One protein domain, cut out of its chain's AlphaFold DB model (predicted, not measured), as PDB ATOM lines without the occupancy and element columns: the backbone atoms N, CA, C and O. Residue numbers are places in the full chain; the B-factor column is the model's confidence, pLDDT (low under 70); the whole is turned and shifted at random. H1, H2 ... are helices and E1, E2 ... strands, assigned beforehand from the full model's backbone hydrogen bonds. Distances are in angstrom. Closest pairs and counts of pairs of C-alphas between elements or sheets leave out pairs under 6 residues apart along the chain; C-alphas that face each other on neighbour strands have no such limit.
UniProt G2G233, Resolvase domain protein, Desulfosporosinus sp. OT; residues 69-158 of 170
ATOM      1  N   SER A  69      95.136 121.294 121.673       65.06
ATOM      2  CA  SER A  69      93.833 121.028 121.038       65.06
ATOM      3  C   SER A  69      93.017 122.290 120.751       65.06
ATOM      4  O   SER A  69      91.907 122.191 120.242       65.06
ATOM      5  N   LYS A  70      93.554 123.493 121.018       80.25
ATOM      6  CA  LYS A  70      92.822 124.761 120.823       80.25
ATOM      7  C   LYS A  70      92.301 124.963 119.391       80.25
ATOM      8  O   LYS A  70      91.275 125.607 119.206       80.25
ATOM      9  N   TYR A  71      93.013 124.445 118.391       86.00
ATOM     10  CA  TYR A  71      92.610 124.499 116.982       86.00
ATOM     11  C   TYR A  71      92.839 123.135 116.318       86.00
ATOM     12  O   TYR A  71      93.786 122.456 116.727       86.00
ATOM     13  N   PRO A  72      92.080 122.768 115.264       86.56
ATOM     14  CA  PRO A  72      92.067 121.413 114.694       86.56
ATOM     15  C   PRO A  72      93.450 120.833 114.363       86.56
ATOM     16  O   PRO A  72      93.726 119.666 114.631       86.56
ATOM     17  N   PHE A  73      94.354 121.670 113.847       89.00
ATOM     18  CA  PHE A  73      95.684 121.256 113.383       89.00
ATOM     19  C   PHE A  73      96.816 121.485 114.395       89.00
ATOM     20  O   PHE A  73      97.991 121.254 114.097       89.00
ATOM     21  N   SER A  74      96.494 121.952 115.600       86.56
ATOM     22  CA  SER A  74      97.496 122.293 116.612       86.56
ATOM     23  C   SER A  74      98.284 121.039 117.028       86.56
ATOM     24  O   SER A  74      97.700 120.041 117.440       86.56
ATOM     25  N   ALA A  75      99.618 121.080 116.904       83.38
ATOM     26  CA  ALA A  75     100.546 119.943 117.092       83.38
ATOM     27  C   ALA A  75     100.229 118.675 116.285       83.38
ATOM     28  O   ALA A  75     100.718 117.602 116.622       83.38
ATOM     29  N   LYS A  76      99.444 118.790 115.209       88.31
ATOM     30  CA  LYS A  76      99.223 117.693 114.253       88.31
ATOM     31  C   LYS A  76      99.966 117.906 112.939       88.31
ATOM     32  O   LYS A  76     100.187 116.956 112.202       88.31
ATOM     33  N   VAL A  77     100.346 119.151 112.646       90.50
ATOM     34  CA  VAL A  77     101.043 119.518 111.410       90.50
ATOM     35  C   VAL A  77     102.528 119.703 111.692       90.50
ATOM     36  O   VAL A  77     102.922 120.582 112.465       90.50
ATOM     37  N   PHE A  78     103.339 118.882 111.034       91.88
ATOM     38  CA  PHE A  78     104.793 118.864 111.151       91.88
ATOM     39  C   PHE A  78     105.449 119.400 109.881       91.88
ATOM     40  O   PHE A  78     104.900 119.320 108.784       91.88
ATOM     41  N   CYS A  79     106.630 119.983 110.037       93.56
ATOM     42  CA  CYS A  79     107.400 120.543 108.945       93.56
ATOM     43  C   CYS A  79     108.261 119.484 108.272       93.56
ATOM     44  O   CYS A  79     109.132 118.909 108.912       93.56
ATOM     45  N   GLY A  80     108.082 119.304 106.963       92.19
ATOM     46  CA  GLY A  80     108.919 118.400 106.172       92.19
ATOM     47  C   GLY A  80     110.389 118.829 106.065       92.19
ATOM     48  O   GLY A  80     111.234 117.988 105.799       92.19
ATOM     49  N   ASN A  81     110.715 120.108 106.294       92.00
ATOM     50  CA  ASN A  81     112.098 120.593 106.217       92.00
ATOM     51  C   ASN A  81     112.890 120.360 107.509       92.00
ATOM     52  O   ASN A  81     114.030 119.923 107.445       92.00
ATOM     53  N   CYS A  82     112.322 120.693 108.672       90.94
ATOM     54  CA  CYS A  82     113.051 120.655 109.949       90.94
ATOM     55  C   CYS A  82     112.419 119.743 111.013       90.94
ATOM     56  O   CYS A  82     112.857 119.752 112.158       90.94
ATOM     57  N   GLY A  83     111.336 119.030 110.693       89.12
ATOM     58  CA  GLY A  83     110.615 118.149 111.623       89.12
ATOM     59  C   GLY A  83     109.812 118.864 112.718       89.12
ATOM     60  O   GLY A  83     109.008 118.241 113.405       89.12
ATOM     61  N   ASN A  84     109.981 120.177 112.888       89.12
ATOM     62  CA  ASN A  84     109.302 120.936 113.937       89.12
ATOM     63  C   ASN A  84     107.817 121.190 113.612       89.12
ATOM     64  O   ASN A  84     107.376 121.106 112.467       89.12
ATOM     65  N   ILE A  85     107.030 121.552 114.622       90.50
ATOM     66  CA  ILE A  85     105.579 121.744 114.506       90.50
ATOM     67  C   ILE A  85     105.236 123.086 113.844       90.50
ATOM     68  O   ILE A  85     105.882 124.112 114.084       90.50
ATOM     69  N   PHE A  86     104.157 123.106 113.064       92.88
ATOM     70  CA  PHE A  86     103.532 124.331 112.576       92.88
ATOM     71  C   PHE A  86     102.667 125.001 113.655       92.88
ATOM     72  O   PHE A  86     101.856 124.370 114.332       92.88
ATOM     73  N   LYS A  87     102.797 126.322 113.789       90.50
ATOM     74  CA  LYS A  87     102.000 127.168 114.678       90.50
ATOM     75  C   LYS A  87     101.019 128.022 113.885       90.50
ATOM     76  O   LYS A  87     101.399 128.672 112.911       90.50
ATOM     77  N   ARG A  88      99.779 128.089 114.370       91.75
ATOM     78  CA  ARG A  88      98.753 129.011 113.876       91.75
ATOM     79  C   ARG A  88      99.115 130.455 114.226       91.75
ATOM     80  O   ARG A  88      99.445 130.759 115.373       91.75
ATOM     81  N   ARG A  89      99.014 131.358 113.257       90.75
ATOM     82  CA  ARG A  89      99.193 132.806 113.399       90.75
ATOM     83  C   ARG A  89      98.098 133.546 112.647       90.75
ATOM     84  O   ARG A  89      97.562 133.056 111.655       90.75
ATOM     85  N   LEU A  90      97.782 134.738 113.135       91.06
ATOM     86  CA  LEU A  90      96.894 135.666 112.455       91.06
ATOM     87  C   LEU A  90      97.758 136.724 111.765       91.06
ATOM     88  O   LEU A  90      98.524 137.426 112.421       91.06
ATOM     89  N   TRP A  91      97.663 136.807 110.446       91.12
ATOM     90  CA  TRP A  91      98.226 137.889 109.651       91.12
ATOM     91  C   TRP A  91      97.197 139.005 109.493       91.12
ATOM     92  O   TRP A  91      96.000 138.732 109.379       91.12
ATOM     93  N   ASN A  92      97.675 140.252 109.482       86.56
ATOM     94  CA  ASN A  92      96.858 141.461 109.343       86.56
ATOM     95  C   ASN A  92      95.719 141.546 110.373       86.56
ATOM     96  O   ASN A  92      94.595 141.893 110.026       86.56
ATOM     97  N   SER A  93      95.996 141.226 111.641       78.06
ATOM     98  CA  SER A  93      94.991 141.116 112.713       78.06
ATOM     99  C   SER A  93      94.069 142.330 112.874       78.06
ATOM    100  O   SER A  93      92.943 142.177 113.349       78.06
ATOM    101  N   THR A  94      94.546 143.515 112.496       78.25
ATOM    102  CA  THR A  94      93.860 144.803 112.670       78.25
ATOM    103  C   THR A  94      93.073 145.239 111.428       78.25
ATOM    104  O   THR A  94      92.173 146.057 111.548       78.25
ATOM    105  N   ASN A  95      93.367 144.684 110.249       83.06
ATOM    106  CA  ASN A  95      92.743 145.088 108.984       83.06
ATOM    107  C   ASN A  95      91.609 144.117 108.594       83.06
ATOM    108  O   ASN A  95      91.518 143.024 109.143       83.06
ATOM    109  N   THR A  96      90.761 144.481 107.636       80.38
ATOM    110  CA  THR A  96      89.706 143.630 107.060       80.38
ATOM    111  C   THR A  96      90.285 142.385 106.381       80.38
ATOM    112  O   THR A  96      89.680 141.319 106.407       80.38
ATOM    113  N   SER A  97      91.509 142.469 105.851       83.44
ATOM    114  CA  SER A  97      92.222 141.354 105.210       83.44
ATOM    115  C   SER A  97      92.875 140.383 106.211       83.44
ATOM    116  O   SER A  97      94.027 139.975 106.019       83.44
ATOM    117  N   LYS A  98      92.172 140.024 107.297       86.62
ATOM    118  CA  LYS A  98      92.666 139.060 108.296       86.62
ATOM    119  C   LYS A  98      92.837 137.703 107.637       86.62
ATOM    120  O   LYS A  98      91.893 137.159 107.069       86.62
ATOM    121  N   LYS A  99      94.028 137.125 107.757       90.25
ATOM    122  CA  LYS A  99      94.309 135.791 107.225       90.25
ATOM    123  C   LYS A  99      94.892 134.911 108.306       90.25
ATOM    124  O   LYS A  99      95.865 135.276 108.962       90.25
ATOM    125  N   VAL A 100      94.317 133.731 108.475       93.44
ATOM    126  CA  VAL A 100      94.902 132.719 109.345       93.44
ATOM    127  C   VAL A 100      95.895 131.901 108.535       93.44
ATOM    128  O   VAL A 100      95.562 131.345 107.485       93.44
ATOM    129  N   VAL A 101      97.117 131.811 109.045       94.88
ATOM    130  CA  VAL A 101      98.180 131.009 108.449       94.88
ATOM    131  C   VAL A 101      98.829 130.106 109.486       94.88
ATOM    132  O   VAL A 101      98.853 130.397 110.679       94.88
ATOM    133  N   TRP A 102      99.404 129.018 109.011       95.00
ATOM    134  CA  TRP A 102     100.212 128.080 109.760       95.00
ATOM    135  C   TRP A 102     101.659 128.234 109.303       95.00
ATOM    136  O   TRP A 102     101.953 128.198 108.109       95.00
ATOM    137  N   GLN A 103     102.574 128.415 110.251       94.50
ATOM    138  CA  GLN A 103     103.999 128.618 109.986       94.50
ATOM    139  C   GLN A 103     104.860 127.703 110.843       94.50
ATOM    140  O   GLN A 103     104.553 127.478 112.012       94.50
ATOM    141  N   CYS A 104     105.969 127.228 110.284       94.56
ATOM    142  CA  CYS A 104     106.924 126.416 111.021       94.56
ATOM    143  C   CYS A 104     107.458 127.159 112.259       94.56
ATOM    144  O   CYS A 104     107.837 128.330 112.179       94.56
ATOM    145  N   LYS A 105     107.510 126.475 113.410       91.50
ATOM    146  CA  LYS A 105     108.045 127.037 114.657       91.50
ATOM    147  C   LYS A 105     109.491 127.514 114.498       91.50
ATOM    148  O   LYS A 105     109.758 128.619 114.941       91.50
ATOM    149  N   THR A 106     110.358 126.737 113.844       91.50
ATOM    150  CA  THR A 106     111.767 127.109 113.605       91.50
ATOM    151  C   THR A 106     111.882 128.355 112.726       91.50
ATOM    152  O   THR A 106     112.617 129.268 113.067       91.50
ATOM    153  N   TYR A 107     111.081 128.459 111.654       94.31
ATOM    154  CA  TYR A 107     111.030 129.682 110.833       94.31
ATOM    155  C   TYR A 107     110.662 130.906 111.683       94.31
ATOM    156  O   TYR A 107     111.219 131.988 111.534       94.31
ATOM    157  N   ILE A 108     109.686 130.743 112.581       90.94
ATOM    158  CA  ILE A 108     109.205 131.823 113.444       90.94
ATOM    159  C   ILE A 108     110.274 132.283 114.444       90.94
ATOM    160  O   ILE A 108     110.340 133.479 114.722       90.94
ATOM    161  N   THR A 109     110.999 131.352 115.064       91.31
ATOM    162  CA  THR A 109     111.974 131.664 116.120       91.31
ATOM    163  C   THR A 109     113.309 132.112 115.559       91.31
ATOM    164  O   THR A 109     113.852 133.103 116.033       91.31
ATOM    165  N   ASP A 110     113.794 131.407 114.543       92.00
ATOM    166  CA  ASP A 110     115.188 131.465 114.100       92.00
ATOM    167  C   ASP A 110     115.314 132.032 112.674       92.00
ATOM    168  O   ASP A 110     116.410 132.222 112.157       92.00
ATOM    169  N   GLY A 111     114.184 132.355 112.036       90.88
ATOM    170  CA  GLY A 111     114.137 133.001 110.732       90.88
ATOM    171  C   GLY A 111     114.241 132.040 109.547       90.88
ATOM    172  O   GLY A 111     114.207 130.813 109.674       90.88
ATOM    173  N   LYS A 112     114.332 132.633 108.353       91.38
ATOM    174  CA  LYS A 112     114.324 131.915 107.070       91.38
ATOM    175  C   LYS A 112     115.561 131.034 106.875       91.38
ATOM    176  O   LYS A 112     115.441 129.974 106.266       91.38
ATOM    177  N   ASP A 113     116.709 131.452 107.404       92.38
ATOM    178  CA  ASP A 113     117.975 130.723 107.260       92.38
ATOM    179  C   ASP A 113     117.948 129.384 108.007       92.38
ATOM    180  O   ASP A 113     118.518 128.400 107.548       92.38
ATOM    181  N   ALA A 114     117.210 129.315 109.119       92.06
ATOM    182  CA  ALA A 114     117.053 128.093 109.901       92.06
ATOM    183  C   ALA A 114     116.024 127.114 109.309       92.06
ATOM    184  O   ALA A 114     116.110 125.905 109.518       92.06
ATOM    185  N   CYS A 115     115.007 127.609 108.599       93.50
ATOM    186  CA  CYS A 115     114.025 126.765 107.927       93.50
ATOM    187  C   CYS A 115     113.359 127.525 106.780       93.50
ATOM    188  O   CYS A 115     112.711 128.535 107.011       93.50
ATOM    189  N   GLY A 116     113.431 127.004 105.552       92.44
ATOM    190  CA  GLY A 116     112.819 127.617 104.365       92.44
ATOM    191  C   GLY A 116     111.326 127.317 104.163       92.44
ATOM    192  O   GLY A 116     110.788 127.584 103.087       92.44
ATOM    193  N   ALA A 117     110.649 126.722 105.151       93.62
ATOM    194  CA  ALA A 117     109.260 126.295 105.010       93.62
ATOM    195  C   ALA A 117     108.304 127.485 104.835       93.62
ATOM    196  O   ALA A 117     108.269 128.409 105.650       93.62
ATOM    197  N   LYS A 118     107.480 127.439 103.782       93.44
ATOM    198  CA  LYS A 118     106.490 128.483 103.488       93.44
ATOM    199  C   LYS A 118     105.304 128.418 104.453       93.44
ATOM    200  O   LYS A 118     104.906 127.348 104.913       93.44
ATOM    201  N   ALA A 119     104.713 129.581 104.723       93.75
ATOM    202  CA  ALA A 119     103.456 129.668 105.455       93.75
ATOM    203  C   ALA A 119     102.320 129.041 104.632       93.75
ATOM    204  O   ALA A 119     102.191 129.322 103.439       93.75
ATOM    205  N   VAL A 120     101.472 128.245 105.277       94.69
ATOM    206  CA  VAL A 120     100.312 127.600 104.649       94.69
ATOM    207  C   VAL A 120      99.043 128.252 105.180       94.69
ATOM    208  O   VAL A 120      98.910 128.470 106.380       94.69
ATOM    209  N   ALA A 121      98.108 128.612 104.308       94.69
ATOM    210  CA  ALA A 121      96.840 129.185 104.747       94.69
ATOM    211  C   ALA A 121      95.951 128.114 105.407       94.69
ATOM    212  O   ALA A 121      95.983 126.951 105.011       94.69
ATOM    213  N   GLU A 122      95.170 128.494 106.423       93.81
ATOM    214  CA  GLU A 122      94.332 127.541 107.172       93.81
ATOM    215  C   GLU A 122      93.308 126.828 106.280       93.81
ATOM    216  O   GLU A 122      93.151 125.617 106.396       93.81
ATOM    217  N   ASN A 123      92.691 127.546 105.339       93.88
ATOM    218  CA  ASN A 123      91.766 126.968 104.363       93.88
ATOM    219  C   ASN A 123      92.432 125.893 103.491       93.88
ATOM    220  O   ASN A 123      91.884 124.815 103.337       93.88
ATOM    221  N   VAL A 124      93.659 126.128 103.016       94.88
ATOM    222  CA  VAL A 124      94.392 125.143 102.201       94.88
ATOM    223  C   VAL A 124      94.641 123.847 102.978       94.88
ATOM    224  O   VAL A 124      94.542 122.763 102.403       94.88
ATOM    225  N   LEU A 125      94.938 123.943 104.281       93.88
ATOM    226  CA  LEU A 125      95.076 122.771 105.154       93.88
ATOM    227  C   LEU A 125      93.741 122.049 105.361       93.88
ATOM    228  O   LEU A 125      93.717 120.822 105.311       93.88
ATOM    229  N   MET A 126      92.646 122.787 105.564       94.50
ATOM    230  CA  MET A 126      91.303 122.207 105.678       94.50
ATOM    231  C   MET A 126      90.896 121.481 104.396       94.50
ATOM    232  O   MET A 126      90.523 120.314 104.461       94.50
ATOM    233  N   ASP A 127      91.061 122.112 103.236       95.69
ATOM    234  CA  ASP A 127      90.697 121.516 101.953       95.69
ATOM    235  C   ASP A 127      91.547 120.274 101.653       95.69
ATOM    236  O   ASP A 127      91.054 119.279 101.126       95.69
ATOM    237  N   ALA A 128      92.840 120.309 101.989       94.94
ATOM    238  CA  ALA A 128      93.716 119.149 101.847       94.94
ATOM    239  C   ALA A 128      93.304 117.999 102.770       94.94
ATOM    240  O   ALA A 128      93.338 116.845 102.346       94.94
ATOM    241  N   PHE A 129      92.898 118.310 104.003       94.12
ATOM    242  CA  PHE A 129      92.405 117.320 104.950       94.12
ATOM    243  C   PHE A 129      91.111 116.669 104.458       94.12
ATOM    244  O   PHE A 129      91.048 115.447 104.426       94.12
ATOM    245  N   VAL A 130      90.129 117.462 104.017       95.44
ATOM    246  CA  VAL A 130      88.850 116.954 103.489       95.44
ATOM    247  C   VAL A 130      89.089 116.053 102.281       95.44
ATOM    248  O   VAL A 130      88.697 114.896 102.310       95.44
ATOM    249  N   ARG A 131      89.869 116.503 101.287       95.31
ATOM    250  CA  ARG A 131      90.199 115.673 100.111       95.31
ATOM    251  C   ARG A 131      90.873 114.351 100.467       95.31
ATOM    252  O   ARG A 131      90.667 113.350  99.788       95.31
ATOM    253  N   MET A 132      91.754 114.358 101.464       92.50
ATOM    254  CA  MET A 132      92.418 113.142 101.928       92.50
ATOM    255  C   MET A 132      91.427 112.228 102.652       92.50
ATOM    256  O   MET A 132      91.417 111.025 102.404       92.50
ATOM    257  N   PHE A 133      90.572 112.803 103.493       91.19
ATOM    258  CA  PHE A 133      89.561 112.073 104.241       91.19
ATOM    259  C   PHE A 133      88.510 111.437 103.327       91.19
ATOM    260  O   PHE A 133      88.181 110.275 103.529       91.19
ATOM    261  N   ASP A 134      88.048 112.143 102.296       94.25
ATOM    262  CA  ASP A 134      87.072 111.626 101.332       94.25
ATOM    263  C   ASP A 134      87.605 110.375 100.621       94.25
ATOM    264  O   ASP A 134      86.918 109.360 100.553       94.25
ATOM    265  N   ARG A 135      88.883 110.382 100.214       90.56
ATOM    266  CA  ARG A 135      89.547 109.200  99.631       90.56
ATOM    267  C   ARG A 135      89.626 108.025 100.603       90.56
ATOM    268  O   ARG A 135      89.443 106.880 100.206       90.56
ATOM    269  N   ILE A 136      89.921 108.296 101.876       90.31
ATOM    270  CA  ILE A 136      89.916 107.257 102.917       90.31
ATOM    271  C   ILE A 136      88.500 106.721 103.129       90.31
ATOM    272  O   ILE A 136      88.319 105.533 103.384       90.31
ATOM    273  N   TYR A 137      87.497 107.590 103.050       90.94
ATOM    274  CA  TYR A 137      86.107 107.226 103.258       90.94
ATOM    275  C   TYR A 137      85.557 106.357 102.118       90.94
ATOM    276  O   TYR A 137      84.815 105.414 102.387       90.94
ATOM    277  N   GLU A 138      85.961 106.619 100.873       91.88
ATOM    278  CA  GLU A 138      85.624 105.787  99.710       91.88
ATOM    279  C   GLU A 138      86.093 104.331  99.883       91.88
ATOM    280  O   GLU A 138      85.336 103.408  99.588       91.88
ATOM    281  N   ASP A 139      87.285 104.110 100.450       88.88
ATOM    282  CA  ASP A 139      87.839 102.775 100.731       88.88
ATOM    283  C   ASP A 139      87.878 102.444 102.238       88.88
ATOM    284  O   ASP A 139      88.819 101.842 102.774       88.88
ATOM    285  N   ARG A 140      86.833 102.855 102.971       88.56
ATOM    286  CA  ARG A 140      86.805 102.778 104.443       88.56
ATOM    287  C   ARG A 140      87.072 101.371 104.978       88.56
ATOM    288  O   ARG A 140      87.718 101.221 106.012       88.56
ATOM    289  N   GLN A 141      86.549 100.341 104.316       90.12
ATOM    290  CA  GLN A 141      86.655  98.960 104.796       90.12
ATOM    291  C   GLN A 141      88.092  98.436 104.719       90.12
ATOM    292  O   GLN A 141      88.598  97.875 105.692       90.12
ATOM    293  N   SER A 142      88.769  98.662 103.592       90.50
ATOM    294  CA  SER A 142      90.176  98.293 103.414       90.50
ATOM    295  C   SER A 142      91.079  99.084 104.359       90.50
ATOM    296  O   SER A 142      91.956  98.513 105.018       90.50
ATOM    297  N   PHE A 143      90.811 100.387 104.503       89.31
ATOM    298  CA  PHE A 143      91.549 101.253 105.415       89.31
ATOM    299  C   PHE A 143      91.429 100.785 106.869       89.31
ATOM    300  O   PHE A 143      92.451 100.600 107.528       89.31
ATOM    301  N   ILE A 144      90.206 100.537 107.361       90.12
ATOM    302  CA  ILE A 144      89.982 100.042 108.729       90.12
ATOM    303  C   ILE A 144      90.693  98.706 108.925       90.12
ATOM    304  O   ILE A 144      91.409  98.549 109.907       90.12
ATOM    305  N   LYS A 145      90.562  97.763 107.985       93.06
ATOM    306  CA  LYS A 145      91.221  96.455 108.081       93.06
ATOM    307  C   LYS A 145      92.743  96.590 108.209       93.06
ATOM    308  O   LYS A 145      93.342  95.979 109.089       93.06
ATOM    309  N   THR A 146      93.353  97.414 107.359       91.12
ATOM    310  CA  THR A 146      94.801  97.671 107.371       91.12
ATOM    311  C   THR A 146      95.232  98.353 108.668       91.12
ATOM    312  O   THR A 146      96.230  97.973 109.277       91.12
ATOM    313  N   MET A 147      94.467  99.346 109.121       88.69
ATOM    314  CA  MET A 147      94.741 100.067 110.360       88.69
ATOM    315  C   MET A 147      94.662  99.144 111.580       88.69
ATOM    316  O   MET A 147      95.574  99.168 112.406       88.69
ATOM    317  N   THR A 148      93.631  98.303 111.675       92.19
ATOM    318  CA  THR A 148      93.469  97.329 112.763       92.19
ATOM    319  C   THR A 148      94.621  96.329 112.787       92.19
ATOM    320  O   THR A 148      95.231  96.154 113.838       92.19
ATOM    321  N   ALA A 149      95.007  95.769 111.636       92.06
ATOM    322  CA  ALA A 149      96.132  94.835 111.551       92.06
ATOM    323  C   ALA A 149      97.461  95.466 112.013       92.06
ATOM    324  O   ALA A 149      98.232  94.850 112.749       92.06
ATOM    325  N   ASN A 150      97.717  96.724 111.638       89.06
ATOM    326  CA  ASN A 150      98.911  97.450 112.077       89.06
ATOM    327  C   ASN A 150      98.909  97.716 113.591       89.06
ATOM    328  O   ASN A 150      99.953  97.619 114.236       89.06
ATOM    329  N   ILE A 151      97.750  98.055 114.163       89.00
ATOM    330  CA  ILE A 151      97.601  98.263 115.609       89.00
ATOM    331  C   ILE A 151      97.839  96.949 116.359       89.00
ATOM    332  O   ILE A 151      98.612  96.937 117.315       89.00
ATOM    333  N   GLU A 152      97.223  95.854 115.913       90.94
ATOM    334  CA  GLU A 152      97.400  94.519 116.496       90.94
ATOM    335  C   GLU A 152      98.873  94.100 116.485       90.94
ATOM    336  O   GLU A 152      99.404  93.703 117.521       90.94
ATOM    337  N   MET A 153      99.570  94.290 115.363       88.69
ATOM    338  CA  MET A 153     101.003  94.001 115.252       88.69
ATOM    339  C   MET A 153     101.835  94.771 116.291       88.69
ATOM    340  O   MET A 153     102.690  94.185 116.952       88.69
ATOM    341  N   ILE A 154     101.583  96.071 116.467       84.19
ATOM    342  CA  ILE A 154     102.339  96.906 117.415       84.19
ATOM    343  C   ILE A 154     102.015  96.535 118.867       84.19
ATOM    344  O   ILE A 154     102.909  96.534 119.713       84.19
ATOM    345  N   ILE A 155     100.754  96.222 119.177       81.12
ATOM    346  CA  ILE A 155     100.348  95.790 120.522       81.12
ATOM    347  C   ILE A 155     101.048  94.478 120.892       81.12
ATOM    348  O   ILE A 155     101.532  94.353 122.015       81.12
ATOM    349  N   LEU A 156     101.165  93.542 119.948       74.50
ATOM    350  CA  LEU A 156     101.833  92.253 120.153       74.50
ATOM    351  C   LEU A 156     103.364  92.359 120.254       74.50
ATOM    352  O   LEU A 156     103.999  91.462 120.798       74.50
ATOM    353  N   GLN A 157     103.961  93.446 119.761       70.00
ATOM    354  CA  GLN A 157     105.403  93.706 119.849       70.00
ATOM    355  C   GLN A 157     105.830  94.435 121.131       70.00
ATOM    356  O   GLN A 157     107.029  94.593 121.367       70.00
ATOM    357  N   ARG A 158     104.893  94.900 121.971       59.94
ATOM    358  CA  ARG A 158     105.258  95.494 123.263       59.94
ATOM    359  C   ARG A 158     105.652  94.386 124.247       59.94
ATOM    360  O   ARG A 158     104.825  93.507 124.493       59.94
TER     361      ARG A 158
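AT A GLANCE: This is residues 69 to 158 of the 170 residues of the protein "Resolvase domain protein" of Desulfosporosinus sp. OT (UniProt G2G233). A small body built round a two-stranded hairpin, E1 and E2, with the short helix H1 at the hairpin's open end, sends out a long L-shaped arm of two helices. H2 starts beside E2 and leads away from the body, and H3 turns off at its far end to make the corner; residues 130 to 135, 137 to 143 and 145 to 158 stick out. The 90 printed residues hold two named strands and three named helices in the order E1, E2, H1, H2, H3; the sheet E1 - E2 is antiparallel and the class is mixed, helices and strands. The whole is loose, with a radius of gyration of the C-alphas of 17.3 A, and elongated, spanning 50 by 30 by 22 A.

HOW THE PARTS SIT: E1, residues 86 to 91, and E2, residues 99 to 104, form an antiparallel hairpin at 148 degrees, with N 89 and O 101 2.8 A apart, within hydrogen-bond range. Residues 101 to 102 of E2 also pair, antiparallel, with residues 120 to 121. The closest C-alphas of E1 and H1, residues 105 to 110, are those of Phe 86 and Lys 105, 5.7 A apart. Those of E2 and H2, residues 122 to 138, are Val 101 and Glu 122, 5.3 A apart. H2 and H3, residues 140 to 156, are close but not clearly touching, with the C-alphas of Ile 136 and Phe 143 closest at 6.7 A; their lines stand about perpendicular, at 87 degrees. H3 is apart from E1, E2 and H1. In H1, H2 and H3 every O i to N i+4 pair is within hydrogen-bond range.

IN THESE COORDINATES: E1 begins at C-alpha 86 (103.532, 124.331, 112.576) and is 14.9 A long; E2 is 16.2 A and H1 8.4 A. H2 is 24.6 A long, and H3, 24.2 A, ends at C-alpha 156 (101.833, 92.253, 120.153).

THE WHOLE: The C-alphas of Asn 95 and Leu 156 are farthest apart, 54.8 A. The printed part has no cut; the link from H1 to H2, 11 residues, is long. Residues 69 and 158 have pLDDT under 70.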